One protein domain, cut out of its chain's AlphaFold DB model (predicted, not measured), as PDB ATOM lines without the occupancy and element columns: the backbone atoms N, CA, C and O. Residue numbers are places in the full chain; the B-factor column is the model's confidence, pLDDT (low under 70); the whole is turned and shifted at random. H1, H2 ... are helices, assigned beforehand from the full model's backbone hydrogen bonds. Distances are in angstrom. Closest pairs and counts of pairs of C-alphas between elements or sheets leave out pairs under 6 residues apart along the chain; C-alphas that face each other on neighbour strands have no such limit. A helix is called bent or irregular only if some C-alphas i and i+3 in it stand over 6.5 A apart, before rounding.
ATOM      1  N   ALA A  22      80.862  -6.635 116.582       60.56
ATOM      2  CA  ALA A  22      82.208  -7.203 116.619       60.56
ATOM      3  C   ALA A  22      83.042  -6.655 117.791       60.56
ATOM      4  O   ALA A  22      83.756  -7.414 118.444       60.56
ATOM      5  N   ASN A  23      82.932  -5.358 118.107       70.12
ATOM      6  CA  ASN A  23      83.598  -4.770 119.277       70.12
ATOM      7  C   ASN A  23      83.088  -5.363 120.593       70.12
ATOM      8  O   ASN A  23      83.893  -5.712 121.451       70.12
ATOM      9  N   ILE A  24      81.770  -5.509 120.743       66.69
ATOM     10  CA  ILE A  24      81.161  -6.120 121.932       66.69
ATOM     11  C   ILE A  24      81.627  -7.571 122.077       66.69
ATOM     12  O   ILE A  24      82.087  -7.953 123.150       66.69
ATOM     13  N   THR A  25      81.603  -8.348 120.992       67.50
ATOM     14  CA  THR A  25      82.054  -9.751 120.989       67.50
ATOM     15  C   THR A  25      83.533  -9.870 121.365       67.50
ATOM     16  O   THR A  25      83.898 -10.668 122.226       67.50
ATOM     17  N   ASN A  26      84.394  -9.025 120.789       69.56
ATOM     18  CA  ASN A  26      85.823  -9.007 121.107       69.56
ATOM     19  C   ASN A  26      86.097  -8.576 122.553       69.56
ATOM     20  O   ASN A  26      86.978  -9.134 123.207       69.56
ATOM     21  N   ASN A  27      85.358  -7.594 123.068       71.50
ATOM     22  CA  ASN A  27      85.501  -7.143 124.449       71.50
ATOM     23  C   ASN A  27      84.992  -8.193 125.442       71.50
ATOM     24  O   ASN A  27      85.627  -8.395 126.474       71.50
ATOM     25  N   ALA A  28      83.915  -8.908 125.112       71.50
ATOM     26  CA  ALA A  28      83.425 -10.033 125.899       71.50
ATOM     27  C   ALA A  28      84.449 -11.179 125.941       71.50
ATOM     28  O   ALA A  28      84.761 -11.673 127.021       71.50
ATOM     29  N   ALA A  29      85.047 -11.541 124.800       72.19
ATOM     30  CA  ALA A  29      86.098 -12.558 124.739       72.19
ATOM     31  C   ALA A  29      87.348 -12.149 125.541       72.19
ATOM     32  O   ALA A  29      87.885 -12.945 126.313       72.19
ATOM     33  N   LYS A  30      87.785 -10.886 125.429       74.19
ATOM     34  CA  LYS A  30      88.888 -10.344 126.242       74.19
ATOM     35  C   LYS A  30      88.568 -10.373 127.733       74.19
ATOM     36  O   LYS A  30      89.426 -10.747 128.527       74.19
ATOM     37  N   LEU A  31      87.349  -9.998 128.119       74.88
ATOM     38  CA  LEU A  31      86.908 -10.050 129.510       74.88
ATOM     39  C   LEU A  31      86.930 -11.489 130.036       74.88
ATOM     40  O   LEU A  31      87.515 -11.734 131.085       74.88
ATOM     41  N   GLN A  32      86.364 -12.442 129.294       74.94
ATOM     42  CA  GLN A  32      86.410 -13.864 129.647       74.94
ATOM     43  C   GLN A  32      87.850 -14.347 129.837       74.94
ATOM     44  O   GLN A  32      88.144 -15.004 130.833       74.94
ATOM     45  N   GLN A  33      88.761 -13.971 128.936       79.62
ATOM     46  CA  GLN A  33      90.172 -14.334 129.037       79.62
ATOM     47  C   GLN A  33      90.844 -13.730 130.281       79.62
ATOM     48  O   GLN A  33      91.551 -14.433 130.998       79.62
ATOM     49  N   ILE A  34      90.613 -12.445 130.571       78.69
ATOM     50  CA  ILE A  34      91.154 -11.784 131.770       78.69
ATOM     51  C   ILE A  34      90.648 -12.478 133.037       78.69
ATOM     52  O   ILE A  34      91.432 -12.751 133.945       78.69
ATOM     53  N   VAL A  35      89.356 -12.797 133.088       79.62
ATOM     54  CA  VAL A  35      88.757 -13.468 134.242       79.62
ATOM     55  C   VAL A  35      89.298 -14.894 134.390       79.62
ATOM     56  O   VAL A  35      89.660 -15.282 135.499       79.62
ATOM     57  N   GLN A  36      89.442 -15.654 133.300       82.44
ATOM     58  CA  GLN A  36      90.076 -16.979 133.325       82.44
ATOM     59  C   GLN A  36      91.515 -16.912 133.852       82.44
ATOM     60  O   GLN A  36      91.878 -17.684 134.739       82.44
ATOM     61  N   ASN A  37      92.311 -15.951 133.377       82.00
ATOM     62  CA  ASN A  37      93.674 -15.739 133.863       82.00
ATOM     63  C   ASN A  37      93.695 -15.405 135.362       82.00
ATOM     64  O   ASN A  37      94.513 -15.946 136.104       82.00
ATOM     65  N   GLY A  38      92.776 -14.554 135.830       76.50
ATOM     66  CA  GLY A  38      92.621 -14.259 137.256       76.50
ATOM     67  C   GLY A  38      92.280 -15.513 138.068       76.50
ATOM     68  O   GLY A  38      92.911 -15.792 139.085       76.50
ATOM     69  N   CYS A  39      91.345 -16.322 137.577       83.94
ATOM     70  CA  CYS A  39      90.940 -17.581 138.192       83.94
ATOM     71  C   CYS A  39      92.070 -18.608 138.305       83.94
ATOM     72  O   CYS A  39      92.171 -19.281 139.332       83.94
ATOM     73  N   MET A  40      92.955 -18.684 137.306       85.75
ATOM     74  CA  MET A  40      94.142 -19.545 137.349       85.75
ATOM     75  C   MET A  40      95.105 -19.200 138.490       85.75
ATOM     76  O   MET A  40      95.857 -20.068 138.920       85.75
ATOM     77  N   VAL A  41      95.091 -17.961 138.988       82.19
ATOM     78  CA  VAL A  41      95.966 -17.518 140.084       82.19
ATOM     79  C   VAL A  41      95.229 -17.542 141.421       82.19
ATOM     80  O   VAL A  41      95.727 -18.081 142.411       82.19
ATOM     81  N   VAL A  42      94.023 -16.977 141.465       82.50
ATOM     82  CA  VAL A  42      93.285 -16.759 142.714       82.50
ATOM     83  C   VAL A  42      92.723 -18.064 143.276       82.50
ATOM     84  O   VAL A  42      92.837 -18.297 144.477       82.50
ATOM     85  N   GLN A  43      92.183 -18.958 142.438       85.38
ATOM     86  CA  GLN A  43      91.586 -20.208 142.920       85.38
ATOM     87  C   GLN A  43      92.581 -21.149 143.618       85.38
ATOM     88  O   GLN A  43      92.275 -21.590 144.734       85.38
ATOM     89  N   PRO A  44      93.758 -21.472 143.041       86.31
ATOM     90  CA  PRO A  44      94.724 -22.314 143.742       86.31
ATOM     91  C   PRO A  44      95.254 -21.634 145.008       86.31
ATOM     92  O   PRO A  44      95.448 -22.311 146.014       86.31
ATOM     93  N   THR A  45      95.396 -20.304 145.002       85.12
ATOM     94  CA  THR A  45      95.809 -19.542 146.189       85.12
ATOM     95  C   THR A  45      94.783 -19.659 147.314       85.12
ATOM     96  O   THR A  45      95.137 -20.047 148.423       85.12
ATOM     97  N   LEU A  46      93.502 -19.394 147.041       80.56
ATOM     98  CA  LEU A  46      92.440 -19.516 148.042       80.56
ATOM     99  C   LEU A  46      92.297 -20.951 148.553       80.56
ATOM    100  O   LEU A  46      92.067 -21.149 149.739       80.56
ATOM    101  N   THR A  47      92.480 -21.948 147.685       86.62
ATOM    102  CA  THR A  47      92.454 -23.364 148.081       86.62
ATOM    103  C   THR A  47      93.618 -23.699 149.017       86.62
ATOM    104  O   THR A  47      93.416 -24.351 150.039       86.62
ATOM    105  N   ALA A  48      94.826 -23.216 148.709       85.25
ATOM    106  CA  ALA A  48      96.001 -23.408 149.555       85.25
ATOM    107  C   ALA A  48      95.852 -22.702 150.912       85.25
ATOM    108  O   ALA A  48      96.165 -23.286 151.945       85.25
ATOM    109  N   VAL A  49      95.325 -21.474 150.926       77.69
ATOM    110  CA  VAL A  49      95.078 -20.729 152.167       77.69
ATOM    111  C   VAL A  49      93.956 -21.372 152.980       77.69
ATOM    112  O   VAL A  49      94.097 -21.478 154.189       77.69
ATOM    113  N   ALA A  50      92.891 -21.876 152.353       83.81
ATOM    114  CA  ALA A  50      91.803 -22.565 153.051       83.81
ATOM    115  C   ALA A  50      92.264 -23.833 153.796       83.81
ATOM    116  O   ALA A  50      91.648 -24.218 154.787       83.81
ATOM    117  N   ALA A  51      93.351 -24.469 153.346       84.56
ATOM    118  CA  ALA A  51      93.973 -25.586 154.056       84.56
ATOM    119  C   ALA A  51      94.713 -25.153 155.340       84.56
ATOM    120  O   ALA A  51      94.939 -25.979 156.220       84.56
ATOM    121  N   LEU A  52      95.088 -23.873 155.443       82.81
ATOM    122  CA  LEU A  52      95.786 -23.278 156.588       82.81
ATOM    123  C   LEU A  52      94.833 -22.498 157.508       82.81
ATOM    124  O   LEU A  52      95.024 -22.477 158.719       82.81
ATOM    125  N   ASP A  53      93.812 -21.872 156.928       79.25
ATOM    126  CA  ASP A  53      92.797 -21.075 157.604       79.25
ATOM    127  C   ASP A  53      91.395 -21.464 157.093       79.25
ATOM    128  O   ASP A  53      90.981 -21.042 156.003       79.25
ATOM    129  N   PRO A  54      90.623 -22.235 157.882       77.75
ATOM    130  CA  PRO A  54      89.276 -22.658 157.512       77.75
ATOM    131  C   PRO A  54      88.313 -21.495 157.237       77.75
ATOM    132  O   PRO A  54      87.334 -21.686 156.514       77.75
ATOM    133  N   ALA A  55      88.571 -20.288 157.761       76.81
ATOM    134  CA  ALA A  55      87.733 -19.117 157.505       76.81
ATOM    135  C   ALA A  55      87.727 -18.715 156.017       76.81
ATOM    136  O   ALA A  55      86.762 -18.124 155.532       76.81
ATOM    137  N   VAL A  56      88.769 -19.088 155.264       71.81
ATOM    138  CA  VAL A  56      88.908 -18.793 153.829       71.81
ATOM    139  C   VAL A  56      88.209 -19.841 152.949       71.81
ATOM    140  O   VAL A  56      87.979 -19.600 151.764       71.81
ATOM    141  N   ALA A  57      87.772 -20.976 153.507       77.19
ATOM    142  CA  ALA A  57      87.136 -22.057 152.746       77.19
ATOM    143  C   ALA A  57      85.852 -21.615 152.020       77.19
ATOM    144  O   ALA A  57      85.599 -22.027 150.882       77.19
ATOM    145  N   ALA A  58      85.064 -20.732 152.641       72.25
ATOM    146  CA  ALA A  58      83.869 -20.167 152.016       72.25
ATOM    147  C   ALA A  58      84.222 -19.315 150.784       72.25
ATOM    148  O   ALA A  58      83.596 -19.459 149.732       72.25
ATOM    149  N   ALA A  59      85.271 -18.491 150.880       71.50
ATOM    150  CA  ALA A  59      85.764 -17.684 149.766       71.50
ATOM    151  C   ALA A  59      86.362 -18.557 148.650       71.50
ATOM    152  O   ALA A  59      86.071 -18.331 147.477       71.50
ATOM    153  N   ALA A  60      87.130 -19.596 148.999       78.75
ATOM    154  CA  ALA A  60      87.675 -20.558 148.039       78.75
ATOM    155  C   ALA A  60      86.573 -21.308 147.275       78.75
ATOM    156  O   ALA A  60      86.683 -21.520 146.067       78.75
ATOM    157  N   THR A  61      85.488 -21.671 147.962       78.12
ATOM    158  CA  THR A  61      84.324 -22.323 147.347       78.12
ATOM    159  C   THR A  61      83.591 -21.364 146.412       78.12
ATOM    160  O   THR A  61      83.332 -21.709 145.260       78.12
ATOM    161  N   ALA A  62      83.302 -20.140 146.866       72.00
ATOM    162  CA  ALA A  62      82.622 -19.132 146.056       72.00
ATOM    163  C   ALA A  62      83.429 -18.758 144.800       72.00
ATOM    164  O   ALA A  62      82.875 -18.715 143.699       72.00
ATOM    165  N   ASN A  63      84.744 -18.557 144.944       76.56
ATOM    166  CA  ASN A  63      85.630 -18.292 143.816       76.56
ATOM    167  C   ASN A  63      85.715 -19.503 142.874       76.56
ATOM    168  O   ASN A  63      85.718 -19.319 141.664       76.56
ATOM    169  N   GLY A  64      85.688 -20.734 143.394       76.50
ATOM    170  CA  GLY A  64      85.702 -21.952 142.580       76.50
ATOM    171  C   GLY A  64      84.459 -22.081 141.705       76.50
ATOM    172  O   GLY A  64      84.573 -22.368 140.515       76.50
ATOM    173  N   VAL A  65      83.283 -21.783 142.265       72.69
ATOM    174  CA  VAL A  65      82.027 -21.719 141.506       72.69
ATOM    175  C   VAL A  65      82.125 -20.655 140.417       72.69
ATOM    176  O   VAL A  65      81.905 -20.969 139.247       72.69
ATOM    177  N   PHE A  66      82.539 -19.433 140.762       72.50
ATOM    178  CA  PHE A  66      82.723 -18.359 139.786       72.50
ATOM    179  C   PHE A  66      83.684 -18.778 138.662       72.50
ATOM    180  O   PHE A  66      83.307 -18.747 137.492       72.50
ATOM    181  N   CYS A  67      84.865 -19.288 139.016       78.69
ATOM    182  CA  CYS A  67      85.913 -19.735 138.102       78.69
ATOM    183  C   CYS A  67      85.533 -20.940 137.235       78.69
ATOM    184  O   CYS A  67      86.016 -21.061 136.115       78.69
ATOM    185  N   SER A  68      84.630 -21.809 137.692       76.31
ATOM    186  CA  SER A  68      84.085 -22.891 136.861       76.31
ATOM    187  C   SER A  68      83.112 -22.390 135.784       76.31
ATOM    188  O   SER A  68      82.904 -23.055 134.771       76.31
ATOM    189  N   THR A  69      82.555 -21.188 135.966       66.81
ATOM    190  CA  THR A  69      81.581 -20.564 135.055       66.81
ATOM    191  C   THR A  69      82.187 -19.491 134.145       66.81
ATOM    192  O   THR A  69      81.472 -18.893 133.349       66.81
ATOM    193  N   THR A  70      83.501 -19.243 134.191       61.25
ATOM    194  CA  THR A  70      84.149 -18.138 133.449       61.25
ATOM    195  C   THR A  70      84.178 -18.313 131.937       61.25
ATOM    196  O   THR A  70      84.373 -17.338 131.213       61.25
ATOM    197  N   GLY A  71      83.958 -19.532 131.435       56.59
ATOM    198  CA  GLY A  71      83.667 -19.771 130.016       56.59
ATOM    199  C   GLY A  71      82.273 -19.286 129.586       56.59
ATOM    200  O   GLY A  71      81.989 -19.217 128.397       56.59
ATOM    201  N   ALA A  72      81.417 -18.929 130.546       58.06
ATOM    202  CA  ALA A  72      80.028 -18.533 130.369       58.06
ATOM    203  C   ALA A  72      79.697 -17.294 131.223       58.06
ATOM    204  O   ALA A  72      78.689 -17.285 131.936       58.06
ATOM    205  N   ILE A  73      80.535 -16.242 131.158       65.12
ATOM    206  CA  ILE A  73      80.150 -14.928 131.702       65.12
ATOM    207  C   ILE A  73      78.889 -14.481 130.956       65.12
ATOM    208  O   ILE A  73      78.943 -14.029 129.815       65.12
ATOM    209  N   THR A  74      77.755 -14.670 131.611       68.19
ATOM    210  CA  THR A  74      76.401 -14.389 131.144       68.19
ATOM    211  C   THR A  74      75.740 -13.449 132.141       68.19
ATOM    212  O   THR A  74      76.203 -13.281 133.271       68.19
ATOM    213  N   VAL A  75      74.603 -12.865 131.764       71.06
ATOM    214  CA  VAL A  75      73.783 -12.082 132.703       71.06
ATOM    215  C   VAL A  75      73.465 -12.905 133.960       71.06
ATOM    216  O   VAL A  75      73.584 -12.404 135.075       71.06
ATOM    217  N   THR A  76      73.175 -14.199 133.798       71.69
ATOM    218  CA  THR A  76      72.900 -15.128 134.901       71.69
ATOM    219  C   THR A  76      74.104 -15.337 135.823       71.69
ATOM    220  O   THR A  76      73.942 -15.333 137.046       71.69
ATOM    221  N   SER A  77      75.323 -15.484 135.288       69.31
ATOM    222  CA  SER A  77      76.517 -15.635 136.135       69.31
ATOM    223  C   SER A  77      76.826 -14.351 136.912       69.31
ATOM    224  O   SER A  77      77.246 -14.421 138.065       69.31
ATOM    225  N   VAL A  78      76.568 -13.173 136.327       75.50
ATOM    226  CA  VAL A  78      76.717 -11.879 137.017       75.50
ATOM    227  C   VAL A  78      75.653 -11.711 138.108       75.50
ATOM    228  O   VAL A  78      75.989 -11.328 139.226       75.50
ATOM    229  N   GLN A  79      74.394 -12.073 137.844       77.50
ATOM    230  CA  GLN A  79      73.329 -12.086 138.858       77.50
ATOM    231  C   GLN A  79      73.649 -13.035 140.023       77.50
ATOM    232  O   GLN A  79      73.413 -12.699 141.185       77.50
ATOM    233  N   THR A  80      74.228 -14.200 139.727       74.12
ATOM    234  CA  THR A  80      74.670 -15.163 140.748       74.12
ATOM    235  C   THR A  80      75.810 -14.578 141.583       74.12
ATOM    236  O   THR A  80      75.732 -14.560 142.808       74.12
ATOM    237  N   LEU A  81      76.830 -13.993 140.946       76.19
ATOM    238  CA  LEU A  81      77.921 -13.312 141.650       76.19
ATOM    239  C   LEU A  81      77.397 -12.216 142.591       76.19
ATOM    240  O   LEU A  81      77.832 -12.136 143.737       76.19
ATOM    241  N   LEU A  82      76.443 -11.405 142.127       82.50
ATOM    242  CA  LEU A  82      75.845 -10.321 142.906       82.50
ATOM    243  C   LEU A  82      75.014 -10.811 144.099       82.50
ATOM    244  O   LEU A  82      75.015 -10.157 145.138       82.50
ATOM    245  N   SER A  83      74.295 -11.924 143.946       82.00
ATOM    246  CA  SER A  83      73.369 -12.434 144.968       82.00
ATOM    247  C   SER A  83      74.021 -13.378 145.976       82.00
ATOM    248  O   SER A  83      73.575 -13.435 147.120       82.00
ATOM    249  N   THR A  84      75.074 -14.104 145.589       77.25
ATOM    250  CA  THR A  84      75.717 -15.103 146.457       77.25
ATOM    251  C   THR A  84      77.201 -14.841 146.682       77.25
ATOM    252  O   THR A  84      77.677 -14.977 147.805       77.25
ATOM    253  N   GLY A  85      77.944 -14.461 145.639       76.50
ATOM    254  CA  GLY A  85      79.400 -14.314 145.714       76.50
ATOM    255  C   GLY A  85      79.843 -13.088 146.510       76.50
ATOM    256  O   GLY A  85      80.671 -13.213 147.409       76.50
ATOM    257  N   VAL A  86      79.258 -11.921 146.222       81.81
ATOM    258  CA  VAL A  86      79.561 -10.666 146.928       81.81
ATOM    259  C   VAL A  86      79.272 -10.789 148.435       81.81
ATOM    260  O   VAL A  86      80.213 -10.604 149.207       81.81
ATOM    261  N   PRO A  87      78.078 -11.236 148.883       84.50
ATOM    262  CA  PRO A  87      77.815 -11.421 150.314       84.50
ATOM    263  C   PRO A  87      78.728 -12.451 150.998       84.50
ATOM    264  O   PRO A  87      79.039 -12.324 152.181       84.50
ATOM    265  N   ALA A  88      79.156 -13.497 150.282       77.06
ATOM    266  CA  ALA A  88      80.081 -14.488 150.832       77.06
ATOM    267  C   ALA A  88      81.484 -13.901 151.058       77.06
ATOM    268  O   ALA A  88      82.115 -14.199 152.073       77.06
ATOM    269  N   LEU A  89      81.958 -13.054 150.139       77.44
ATOM    270  CA  LEU A  89      83.238 -12.360 150.268       77.44
ATOM    271  C   LEU A  89      83.208 -11.311 151.382       77.44
ATOM    272  O   LEU A  89      84.144 -11.261 152.176       77.44
ATOM    273  N   GLU A  90      82.126 -10.542 151.502       85.06
ATOM    274  CA  GLU A  90      81.939  -9.590 152.607       85.06
ATOM    275  C   GLU A  90      82.007 -10.300 153.964       85.06
ATOM    276  O   GLU A  90      82.798  -9.913 154.822       85.06
ATOM    277  N   LYS A  91      81.289 -11.422 154.125       84.31
ATOM    278  CA  LYS A  91      81.373 -12.246 155.342       84.31
ATOM    279  C   LYS A  91      82.779 -12.780 155.604       84.31
ATOM    280  O   LYS A  91      83.210 -12.810 156.754       84.31
ATOM    281  N   ALA A  92      83.496 -13.212 154.568       77.75
ATOM    282  CA  ALA A  92      84.870 -13.684 154.716       77.75
ATOM    283  C   ALA A  92      85.811 -12.552 155.167       77.75
ATOM    284  O   ALA A  92      86.669 -12.774 156.021       77.75
ATOM    285  N   ILE A  93      85.627 -11.332 154.651       83.12
ATOM    286  CA  ILE A  93      86.382 -10.142 155.069       83.12
ATOM    287  C   ILE A  93      86.088  -9.802 156.534       83.12
ATOM    288  O   ILE A  93      87.013  -9.591 157.322       83.12
ATOM    289  N   GLU A  94      84.811  -9.786 156.919       89.88
ATOM    290  CA  GLU A  94      84.387  -9.520 158.296       89.88
ATOM    291  C   GLU A  94      84.943 -10.556 159.277       89.88
ATOM    292  O   GLU A  94      85.459 -10.190 160.336       89.88
ATOM    293  N   ALA A  95      84.899 -11.837 158.908       83.81
ATOM    294  CA  ALA A  95      85.357 -12.941 159.744       83.81
ATOM    295  C   ALA A  95      86.885 -13.102 159.774       83.81
ATOM    296  O   ALA A  95      87.406 -13.717 160.703       83.81
ATOM    297  N   SER A  96      87.613 -12.556 158.794       77.56
ATOM    298  CA  SER A  96      89.055 -12.778 158.676       77.56
ATOM    299  C   SER A  96      89.820 -12.191 159.871       77.56
ATOM    300  O   SER A  96      89.722 -10.984 160.126       77.56
ATOM    301  N   PRO A  97      90.626 -12.993 160.590       81.19
ATOM    302  CA  PRO A  97      91.529 -12.488 161.623       81.19
ATOM    303  C   PRO A  97      92.798 -11.854 161.031       81.19
ATOM    304  O   PRO A  97      93.535 -11.184 161.745       81.19
ATOM    305  N   GLN A  98      93.052 -12.060 159.733       80.44
ATOM    306  CA  GLN A  98      94.246 -11.586 159.028       80.44
ATOM    307  C   GLN A  98      94.079 -10.174 158.454       80.44
ATOM    308  O   GLN A  98      95.066  -9.522 158.123       80.44
ATOM    309  N   ILE A  99      92.838  -9.697 158.313       76.25
ATOM    310  CA  ILE A  99      92.555  -8.338 157.851       76.25
ATOM    311  C   ILE A  99      92.464  -7.426 159.079       76.25
ATOM    312  O   ILE A  99      91.598  -7.659 159.932       76.25
ATOM    313  N   PRO A 100      93.308  -6.381 159.181       86.94
ATOM    314  CA  PRO A 100      93.218  -5.403 160.258       86.94
ATOM    315  C   PRO A 100      91.807  -4.814 160.366       86.94
ATOM    316  O   PRO A 100      91.162  -4.526 159.356       86.94
ATOM    317  N   ALA A 101      91.303  -4.662 161.592       90.25
ATOM    318  CA  ALA A 101      89.912  -4.277 161.834       90.25
ATOM    319  C   ALA A 101      89.546  -2.919 161.208       90.25
ATOM    320  O   ALA A 101      88.429  -2.740 160.734       90.25
ATOM    321  N   ASP A 102      90.501  -1.995 161.157       90.56
ATOM    322  CA  ASP A 102      90.403  -0.682 160.518       90.56
ATOM    323  C   ASP A 102      90.388  -0.748 158.981       90.56
ATOM    324  O   ASP A 102      89.878   0.161 158.329       90.56
ATOM    325  N   GLN A 103      90.884  -1.837 158.388       80.62
ATOM    326  CA  GLN A 103      90.902  -2.037 156.937       80.62
ATOM    327  C   GLN A 103      89.665  -2.771 156.409       80.62
ATOM    328  O   GLN A 103      89.301  -2.582 155.247       80.62
ATOM    329  N   LYS A 104      88.977  -3.570 157.235       84.12
ATOM    330  CA  LYS A 104      87.758  -4.301 156.827       84.12
ATOM    331  C   LYS A 104      86.698  -3.396 156.176       84.12
ATOM    332  O   LYS A 104      86.218  -3.761 155.102       84.12
ATOM    333  N   PRO A 105      86.377  -2.200 156.718       89.38
ATOM    334  CA  PRO A 105      85.411  -1.299 156.088       89.38
ATOM    335  C   PRO A 105      85.838  -0.822 154.696       89.38
ATOM    336  O   PRO A 105      84.985  -0.617 153.839       89.38
ATOM    337  N   ILE A 106      87.144  -0.674 154.446       86.62
ATOM    338  CA  ILE A 106      87.675  -0.243 153.144       86.62
ATOM    339  C   ILE A 106      87.435  -1.332 152.095       86.62
ATOM    340  O   ILE A 106      86.961  -1.041 150.998       86.62
ATOM    341  N   PHE A 107      87.714  -2.592 152.439       76.38
ATOM    342  CA  PHE A 107      87.462  -3.724 151.547       76.38
ATOM    343  C   PHE A 107      85.969  -3.901 151.252       76.38
ATOM    344  O   PHE A 107      85.598  -4.067 150.091       76.38
ATOM    345  N   ILE A 108      85.110  -3.792 152.270       85.56
ATOM    346  CA  ILE A 108      83.652  -3.862 152.091       85.56
ATOM    347  C   ILE A 108      83.158  -2.700 151.217       85.56
ATOM    348  O   ILE A 108      82.397  -2.915 150.277       85.56
ATOM    349  N   ALA A 109      83.640  -1.474 151.441       81.75
ATOM    350  CA  ALA A 109      83.285  -0.329 150.603       81.75
ATOM    351  C   ALA A 109      83.710  -0.527 149.136       81.75
ATOM    352  O   ALA A 109      82.941  -0.227 148.221       81.75
ATOM    353  N   ALA A 110      84.903  -1.080 148.896       76.88
ATOM    354  CA  ALA A 110      85.362  -1.418 147.552       76.88
ATOM    355  C   ALA A 110      84.462  -2.474 146.884       76.88
ATOM    356  O   ALA A 110      84.125  -2.338 145.704       76.88
ATOM    357  N   MET A 111      84.011  -3.482 147.639       83.75
ATOM    358  CA  MET A 111      83.033  -4.464 147.160       83.75
ATOM    359  C   MET A 111      81.679  -3.830 146.832       83.75
ATOM    360  O   MET A 111      81.113  -4.141 145.786       83.75
ATOM    361  N   GLY A 112      81.207  -2.875 147.637       78.06
ATOM    362  CA  GLY A 112      79.983  -2.121 147.354       78.06
ATOM    363  C   GLY A 112      80.058  -1.317 146.048       78.06
ATOM    364  O   GLY A 112      79.129  -1.350 145.240       78.06
ATOM    365  N   ILE A 113      81.187  -0.650 145.776       77.00
ATOM    366  CA  ILE A 113      81.411   0.072 144.505       77.00
ATOM    367  C   ILE A 113      81.418  -0.896 143.315       77.00
ATOM    368  O   ILE A 113      80.836  -0.613 142.260       77.00
ATOM    369  N   PHE A 114      82.064  -2.052 143.478       79.81
ATOM    370  CA  PHE A 114      82.066  -3.108 142.471       79.81
ATOM    371  C   PHE A 114      80.646  -3.623 142.196       79.81
ATOM    372  O   PHE A 114      80.228  -3.696 141.038       79.81
ATOM    373  N   GLN A 115      79.877  -3.893 143.252       81.12
ATOM    374  CA  GLN A 115      78.492  -4.341 143.166       81.12
ATOM    375  C   GLN A 115      77.618  -3.320 142.424       81.12
ATOM    376  O   GLN A 115      76.875  -3.700 141.520       81.12
ATOM    377  N   LEU A 116      77.754  -2.028 142.738       78.31
ATOM    378  CA  LEU A 116      77.038  -0.942 142.063       78.31
ATOM    379  C   LEU A 116      77.385  -0.867 140.570       78.31
ATOM    380  O   LEU A 116      76.505  -0.713 139.725       78.31
ATOM    381  N   THR A 117      78.666  -1.004 140.230       77.06
ATOM    382  CA  THR A 117      79.128  -0.972 138.836       77.06
ATOM    383  C   THR A 117      78.546  -2.137 138.039       77.06
ATOM    384  O   THR A 117      78.054  -1.937 136.928       77.06
ATOM    385  N   LEU A 118      78.541  -3.343 138.613       78.31
ATOM    386  CA  LEU A 118      77.927  -4.519 137.999       78.31
ATOM    387  C   LEU A 118      76.408  -4.375 137.857       78.31
ATOM    388  O   LEU A 118      75.871  -4.710 136.805       78.31
ATOM    389  N   GLN A 119      75.714  -3.849 138.870       80.38
ATOM    390  CA  GLN A 119      74.273  -3.588 138.788       80.38
ATOM    391  C   GLN A 119      73.949  -2.605 137.658       80.38
ATOM    392  O   GLN A 119      73.112  -2.910 136.811       80.38
ATOM    393  N   ASN A 120      74.675  -1.485 137.576       74.88
ATOM    394  CA  ASN A 120      74.520  -0.508 136.497       74.88
ATOM    395  C   ASN A 120      74.806  -1.131 135.123       74.88
ATOM    396  O   ASN A 120      74.061  -0.906 134.168       74.88
ATOM    397  N   ALA A 121      75.852  -1.954 135.020       69.56
ATOM    398  CA  ALA A 121      76.162  -2.676 133.792       69.56
ATOM    399  C   ALA A 121      75.030  -3.639 133.397       69.56
ATOM    400  O   ALA A 121      74.673  -3.695 132.225       69.56
ATOM    401  N   MET A 122      74.409  -4.348 134.345       76.62
ATOM    402  CA  MET A 122      73.249  -5.195 134.051       76.62
ATOM    403  C   MET A 122      72.014  -4.389 133.641       76.62
ATOM    404  O   MET A 122      71.259  -4.840 132.786       76.62
ATOM    405  N   THR A 123      71.796  -3.199 134.201       75.19
ATOM    406  CA  THR A 123      70.695  -2.327 133.768       75.19
ATOM    407  C   THR A 123      70.858  -1.895 132.309       75.19
ATOM    408  O   THR A 123      69.873  -1.846 131.577       75.19
ATOM    409  N   VAL A 124      72.090  -1.608 131.876       68.75
ATOM    410  CA  VAL A 124      72.382  -1.119 130.518       68.75
ATOM    411  C   VAL A 124      72.519  -2.258 129.501       68.75
ATOM    412  O   VAL A 124      72.024  -2.141 128.384       68.75
ATOM    413  N   TYR A 125      73.173  -3.358 129.876       67.69
ATOM    414  CA  TYR A 125      73.585  -4.430 128.957       67.69
ATOM    415  C   TYR A 125      72.943  -5.792 129.252       67.69
ATOM    416  O   TYR A 125      73.154  -6.738 128.503       67.69
ATOM    417  N   GLY A 126      72.183  -5.926 130.342       62.09
ATOM    418  CA  GLY A 126      71.573  -7.191 130.768       62.09
ATOM    419  C   GLY A 126      70.254  -7.538 130.072       62.09
ATOM    420  O   GLY A 126      69.648  -8.554 130.403       62.09
ATOM    421  N   GLN A 127      69.797  -6.711 129.130       56.19
ATOM    422  CA  GLN A 127      68.660  -7.042 128.274       56.19
ATOM    423  C   GLN A 127      69.107  -8.118 127.277       56.19
ATOM    424  O   GLN A 127      70.056  -7.910 126.523       56.19
TER     425      GLN A 127
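This is residues 22 to 127 of the 134 residues of an uncharacterized protein of Paraburkholderia silvatlantica (UniProt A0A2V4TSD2). Four helices run side by side in alternating directions as one curved, open row: the long H1 at one edge, then H2, then the bent H3, then H4 at the other edge. H1 and H2 make one helical hairpin, H3b and H4 another, and H2 packs on H3b to join them; the first residues of H1, 22 to 27, stick out. The printed part has 106 residues, 87 of them in four named helices, H1, H2, H3 and H4 in order along the chain, with no named strand; the class is all helix. The whole is compact, with a radius of gyration of the C-alphas of 14.8 A, yet elongated, spanning 46 by 26 by 18 A.

Find C-alpha 22 at (82.208, -7.203, 116.619); from there H1, residues 22 to 50, runs 40.7 A, with a kink of 27 degrees near residue 41. H2, residues 54 to 68, is 21.3 A long and only just irregular: C-alphas 55 and 58 are 6.8 A apart. H3, residues 75 to 95, was assigned as one helix by its hydrogen bonds but is bent, C-alphas 83 and 86 being 6.7 A apart; its arms are H3a, residues 75 to 83, and H3b, residues 86 to 95. H4, residues 104 to 125, runs 31.3 A to C-alpha 125 at (73.585, -4.430, 128.957).

Start at Ala 50 and Ala 57, the closest C-alphas of H1 and H2, 4.7 A apart; these helices touch at a shallow tilt of 27 degrees, opposite ways. H2 touches H3b, closest at the C-alphas of Ala 59 and Leu 89, 5.9 A. H3b touches H4, closest at the C-alphas of Glu 90 and Ile 108, 6.0 A, their lines at 0 degrees, opposite ways. H1 and H4 are apart. Every O i to N i+4 pair is within hydrogen-bond range in H3a, H3b and H4; H1 has 23 of 25, H2 9 of 11.

The C-alphas farthest apart are those of Ala 22 and Pro 97, 46.3 A. The printed part has no cut, and no link is long. Look for pLDDT under 70 in 16 residues, among them 69 to 74 and 124 to 127.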